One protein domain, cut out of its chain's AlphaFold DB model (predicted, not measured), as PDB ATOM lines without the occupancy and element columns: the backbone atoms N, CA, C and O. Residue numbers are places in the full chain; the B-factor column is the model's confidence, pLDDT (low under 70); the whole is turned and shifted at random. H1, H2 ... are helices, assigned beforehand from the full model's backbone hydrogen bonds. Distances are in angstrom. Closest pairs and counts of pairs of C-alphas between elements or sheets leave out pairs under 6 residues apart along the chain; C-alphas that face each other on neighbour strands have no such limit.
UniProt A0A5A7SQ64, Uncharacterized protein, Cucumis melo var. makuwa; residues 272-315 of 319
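This is residues 272 to 315 of the 319 residues of an uncharacterized protein of Cucumis melo var. makuwa (UniProt A0A5A7SQ64). The chain makes an open horseshoe of two short helical arms, H1 with H2 and H3 with H4, joined at one end by the long unnamed stretch of residues 284 to 298, and no two helices touch. The other end of the horseshoe is open, with C-alphas 272 and 315 12.2 A apart. The printed part has 44 residues with four named helices in the order H1, H2, H3, H4 and no named strand; its class is all helix, meaning that the residues in named elements are helical. It is only just loose, close to compact, with a radius of gyration of the C-alphas of 11.4 A, and only just flat, spanning 32 by 21 by 11 A.

Begin at the longest helix, H3, residues 299 to 307: find C-alpha 299 at (113.384, 164.749, 164.805), from which it runs 12.3 A. H4, residues 309 to 313, ends at C-alpha 313, (125.739, 163.201, 181.358). Go back to C-alpha 272 at (132.491, 178.923, 182.501) for H1, residues 272 to 278, 9.8 A long; H2 is residues 280 to 283.

From H3, look to H4: they are close but not clearly touching, and their closest C-alphas, Asp 305 and Leu 312, are 7.8 A apart. H3 is apart from H1 and from H2, and H4 is apart from both as well. H1 and H2 meet only through their link. In H1 and H3 every O i to N i+4 pair is within hydrogen-bond range; H4 has 0 of 1 but 2 of 2 O i to N i+3 pairs, and H2 is too short for an i+4 pair.

The C-alphas farthest apart, those of Lys 272 and Gly 290, are 32.5 A apart. The printed part has no cut. The link from H2 to H3 is long, 15 residues; those from H1 to H2 and from H3 to H4 are tight. Residues 306 to 311, of which 309 to 311 belong to H4, stand free. Look for low confidence at residues 310 to 315, under 70; the mean pLDDT of the printed part is 78.5.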
ATOM      1  N   LYS A 272     133.848 178.938 181.931       75.06
ATOM      2  CA  LYS A 272     132.491 178.923 182.501       75.06
ATOM      3  C   LYS A 272     131.479 179.660 181.618       75.06
ATOM      4  O   LYS A 272     130.405 179.133 181.354       75.06
ATOM      5  N   HIS A 273     131.839 180.849 181.134       74.75
ATOM      6  CA  HIS A 273     130.961 181.659 180.288       74.75
ATOM      7  C   HIS A 273     130.673 180.964 178.952       74.75
ATOM      8  O   HIS A 273     129.519 180.767 178.582       74.75
ATOM      9  N   THR A 274     131.723 180.502 178.273       76.56
ATOM     10  CA  THR A 274     131.583 179.802 176.992       76.56
ATOM     11  C   THR A 274     130.844 178.476 177.162       76.56
ATOM     12  O   THR A 274     130.030 178.124 176.319       76.56
ATOM     13  N   ALA A 275     131.061 177.752 178.259       80.06
ATOM     14  CA  ALA A 275     130.357 176.513 178.558       80.06
ATOM     15  C   ALA A 275     128.848 176.733 178.754       80.06
ATOM     16  O   ALA A 275     128.057 175.922 178.274       80.06
ATOM     17  N   GLU A 276     128.437 177.826 179.409       81.44
ATOM     18  CA  GLU A 276     127.021 178.204 179.520       81.44
ATOM     19  C   GLU A 276     126.384 178.451 178.145       81.44
ATOM     20  O   GLU A 276     125.275 177.978 177.890       81.44
ATOM     21  N   ASP A 277     127.086 179.138 177.244       81.88
ATOM     22  CA  ASP A 277     126.611 179.367 175.875       81.88
ATOM     23  C   ASP A 277     126.578 178.067 175.060       81.88
ATOM     24  O   ASP A 277     125.618 177.794 174.339       81.88
ATOM     25  N   MET A 278     127.587 177.208 175.222       82.44
ATOM     26  CA  MET A 278     127.653 175.904 174.561       82.44
ATOM     27  C   MET A 278     126.519 174.976 175.012       82.44
ATOM     28  O   MET A 278     126.011 174.210 174.193       82.44
ATOM     29  N   ARG A 279     126.075 175.062 176.274       85.06
ATOM     30  CA  ARG A 279     124.920 174.312 176.808       85.06
ATOM     31  C   ARG A 279     123.576 175.015 176.621       85.06
ATOM     32  O   ARG A 279     122.540 174.428 176.931       85.06
ATOM     33  N   TRP A 280     123.544 176.223 176.050       85.31
ATOM     34  CA  TRP A 280     122.314 177.007 175.880       85.31
ATOM     35  C   TRP A 280     121.183 176.215 175.208       85.31
ATOM     36  O   TRP A 280     120.027 176.300 175.623       85.31
ATOM     37  N   HIS A 281     121.523 175.397 174.206       80.44
ATOM     38  CA  HIS A 281     120.575 174.567 173.459       80.44
ATOM     39  C   HIS A 281     119.828 173.537 174.325       80.44
ATOM     40  O   HIS A 281     118.754 173.086 173.926       80.44
ATOM     41  N   LYS A 282     120.383 173.165 175.481       81.19
ATOM     42  CA  LYS A 282     119.780 172.259 176.461       81.19
ATOM     43  C   LYS A 282     119.155 173.047 177.612       81.19
ATOM     44  O   LYS A 282     117.986 172.852 177.918       81.19
ATOM     45  N   ASP A 283     119.913 173.975 178.191       82.06
ATOM     46  CA  ASP A 283     119.570 174.595 179.477       82.06
ATOM     47  C   ASP A 283     118.572 175.756 179.347       82.06
ATOM     48  O   ASP A 283     117.783 176.018 180.252       82.06
ATOM     49  N   LYS A 284     118.631 176.501 178.235       81.56
ATOM     50  CA  LYS A 284     117.914 177.778 178.051       81.56
ATOM     51  C   LYS A 284     116.994 177.781 176.822       81.56
ATOM     52  O   LYS A 284     116.323 178.781 176.562       81.56
ATOM     53  N   ARG A 285     116.951 176.686 176.052       82.31
ATOM     54  CA  ARG A 285     116.111 176.563 174.851       82.31
ATOM     55  C   ARG A 285     114.634 176.421 175.230       82.31
ATOM     56  O   ARG A 285     114.257 175.534 175.985       82.31
ATOM     57  N   CYS A 286     113.782 177.244 174.620       80.19
ATOM     58  CA  CYS A 286     112.330 177.085 174.709       80.19
ATOM     59  C   CYS A 286     111.835 176.091 173.655       80.19
ATOM     60  O   CYS A 286     111.829 176.406 172.459       80.19
ATOM     61  N   GLU A 287     111.349 174.934 174.092       74.44
ATOM     62  CA  GLU A 287     110.701 173.969 173.205       74.44
ATOM     63  C   GLU A 287     109.295 174.452 172.834       74.44
ATOM     64  O   GLU A 287     108.537 174.957 173.663       74.44
ATOM     65  N   THR A 288     108.924 174.351 171.563       80.12
ATOM     66  CA  THR A 288     107.534 174.558 171.148       80.12
ATOM     67  C   THR A 288     107.168 173.484 170.152       80.12
ATOM     68  O   THR A 288     107.845 173.308 169.140       80.12
ATOM     69  N   GLU A 289     106.106 172.748 170.464       77.94
ATOM     70  CA  GLU A 289     105.657 171.633 169.644       77.94
ATOM     71  C   GLU A 289     105.339 172.090 168.218       77.94
ATOM     72  O   GLU A 289     104.702 173.120 167.993       77.94
ATOM     73  N   GLY A 290     105.823 171.322 167.241       79.75
ATOM     74  CA  GLY A 290     105.576 171.569 165.821       79.75
ATOM     75  C   GLY A 290     106.329 172.754 165.204       79.75
ATOM     76  O   GLY A 290     106.134 173.015 164.018       79.75
ATOM     77  N   ILE A 291     107.197 173.460 165.946       83.88
ATOM     78  CA  ILE A 291     107.981 174.588 165.420       83.88
ATOM     79  C   ILE A 291     109.476 174.291 165.533       83.88
ATOM     80  O   ILE A 291     110.005 174.104 166.624       83.88
ATOM     81  N   LEU A 292     110.173 174.322 164.397       85.06
ATOM     82  CA  LEU A 292     111.623 174.159 164.325       85.06
ATOM     83  C   LEU A 292     112.302 175.534 164.435       85.06
ATOM     84  O   LEU A 292     112.369 176.275 163.455       85.06
ATOM     85  N   ARG A 293     112.767 175.899 165.636       83.62
ATOM     86  CA  ARG A 293     113.474 177.167 165.911       83.62
ATOM     87  C   ARG A 293     114.982 176.985 166.026       83.62
ATOM     88  O   ARG A 293     115.736 177.909 165.740       83.62
ATOM     89  N   HIS A 294     115.409 175.796 166.426       83.75
ATOM     90  CA  HIS A 294     116.798 175.404 166.584       83.75
ATOM     91  C   HIS A 294     117.025 174.034 165.921       83.75
ATOM     92  O   HIS A 294     116.106 173.216 165.906       83.75
ATOM     93  N   PRO A 295     118.230 173.725 165.399       85.56
ATOM     94  CA  PRO A 295     118.531 172.397 164.860       85.56
ATOM     95  C   PRO A 295     118.181 171.246 165.812       85.56
ATOM     96  O   PRO A 295     117.653 170.240 165.356       85.56
ATOM     97  N   ALA A 296     118.376 171.431 167.122       84.31
ATOM     98  CA  ALA A 296     118.004 170.455 168.157       84.31
ATOM     99  C   ALA A 296     116.495 170.119 168.205       84.31
ATOM    100  O   ALA A 296     116.122 169.078 168.730       84.31
ATOM    101  N   ASP A 297     115.620 170.959 167.638       84.31
ATOM    102  CA  ASP A 297     114.177 170.684 167.571       84.31
ATOM    103  C   ASP A 297     113.831 169.638 166.497       84.31
ATOM    104  O   ASP A 297     112.719 169.106 166.489       84.31
ATOM    105  N   ALA A 298     114.755 169.361 165.568       87.44
ATOM    106  CA  ALA A 298     114.531 168.409 164.492       87.44
ATOM    107  C   ALA A 298     114.476 166.970 165.023       87.44
ATOM    108  O   ALA A 298     115.281 166.575 165.866       87.44
ATOM    109  N   GLU A 299     113.591 166.159 164.439       86.56
ATOM    110  CA  GLU A 299     113.384 164.749 164.805       86.56
ATOM    111  C   GLU A 299     114.694 163.948 164.864       86.56
ATOM    112  O   GLU A 299     114.901 163.136 165.759       86.56
ATOM    113  N   GLY A 300     115.619 164.216 163.935       87.75
ATOM    114  CA  GLY A 300     116.910 163.530 163.883       87.75
ATOM    115  C   GLY A 300     117.814 163.812 165.086       87.75
ATOM    116  O   GLY A 300     118.529 162.914 165.519       87.75
ATOM    117  N   TRP A 301     117.769 165.026 165.643       84.94
ATOM    118  CA  TRP A 301     118.545 165.377 166.837       84.94
ATOM    119  C   TRP A 301     117.911 164.807 168.104       84.94
ATOM    120  O   TRP A 301     118.626 164.243 168.924       84.94
ATOM    121  N   LYS A 302     116.577 164.829 168.204       85.44
ATOM    122  CA  LYS A 302     115.851 164.164 169.298       85.44
ATOM    123  C   LYS A 302     116.150 162.669 169.342       85.44
ATOM    124  O   LYS A 302     116.509 162.138 170.387       85.44
ATOM    125  N   HIS A 303     116.091 162.010 168.184       89.12
ATOM    126  CA  HIS A 303     116.444 160.601 168.074       89.12
ATOM    127  C   HIS A 303     117.902 160.340 168.481       89.12
ATOM    128  O   HIS A 303     118.181 159.369 169.174       89.12
ATOM    129  N   PHE A 304     118.840 161.203 168.079       86.50
ATOM    130  CA  PHE A 304     120.240 161.077 168.483       86.50
ATOM    131  C   PHE A 304     120.418 161.182 170.007       86.50
ATOM    132  O   PHE A 304     121.097 160.339 170.594       86.50
ATOM    133  N   ASP A 305     119.775 162.159 170.647       83.81
ATOM    134  CA  ASP A 305     119.849 162.356 172.100       83.81
ATOM    135  C   ASP A 305     119.258 161.160 172.870       83.81
ATOM    136  O   ASP A 305     119.823 160.728 173.877       83.81
ATOM    137  N   GLU A 306     118.180 160.557 172.358       86.75
ATOM    138  CA  GLU A 306     117.600 159.319 172.897       86.75
ATOM    139  C   GLU A 306     118.539 158.110 172.770       86.75
ATOM    140  O   GLU A 306     118.590 157.269 173.670       86.75
ATOM    141  N   GLN A 307     119.275 157.995 171.658       90.06
ATOM    142  CA  GLN A 307     120.216 156.890 171.433       90.06
ATOM    143  C   GLN A 307     121.490 157.021 172.276       90.06
ATOM    144  O   GLN A 307     122.108 156.010 172.621       90.06
ATOM    145  N   TYR A 308     121.892 158.246 172.622       83.50
ATOM    146  CA  TYR A 308     123.138 158.518 173.339       83.50
ATOM    147  C   TYR A 308     122.940 159.378 174.601       83.50
ATOM    148  O   TYR A 308     123.593 160.415 174.747       83.50
ATOM    149  N   PRO A 309     122.145 158.920 175.589       73.69
ATOM    150  CA  PRO A 309     121.837 159.699 176.793       73.69
ATOM    151  C   PRO A 309     123.078 159.994 177.655       73.69
ATOM    152  O   PRO A 309     123.132 160.997 178.362       73.69
ATOM    153  N   VAL A 310     124.113 159.151 177.563       68.81
ATOM    154  CA  VAL A 310     125.364 159.291 178.328       68.81
ATOM    155  C   VAL A 310     126.250 160.423 177.797       68.81
ATOM    156  O   VAL A 310     126.943 161.060 178.588       68.81
ATOM    157  N   LEU A 311     126.199 160.740 176.492       61.84
ATOM    158  CA  LEU A 311     126.961 161.872 175.933       61.84
ATOM    159  C   LEU A 311     126.565 163.201 176.597       61.84
ATOM    160  O   LEU A 311     127.400 164.095 176.711       61.84
ATOM    161  N   LEU A 312     125.328 163.294 177.090       53.34
ATOM    162  CA  LEU A 312     124.800 164.454 177.804       53.34
ATOM    163  C   LEU A 312     125.163 164.474 179.299       53.34
ATOM    164  O   LEU A 312     125.204 165.556 179.874       53.34
ATOM    165  N   GLN A 313     125.439 163.318 179.919       47.75
ATOM    166  CA  GLN A 313     125.739 163.201 181.358       47.75
ATOM    167  C   GLN A 313     127.215 163.446 181.695       47.75
ATOM    168  O   GLN A 313     127.522 163.969 182.760       47.75
ATOM    169  N   THR A 314     128.151 163.138 180.792       40.28
ATOM    170  CA  THR A 314     129.594 163.347 181.052       40.28
ATOM    171  C   THR A 314     130.020 164.812 181.215       40.28
ATOM    172  O   THR A 314     131.139 165.060 181.646       40.28
ATOM    173  N   LEU A 315     129.160 165.778 180.876       42.62
ATOM    174  CA  LEU A 315     129.407 167.210 181.097       42.62
ATOM    175  C   LEU A 315     128.797 167.736 182.409       42.62
ATOM    176  O   LEU A 315     129.034 168.888 182.753       42.62
TER     177      LEU A 315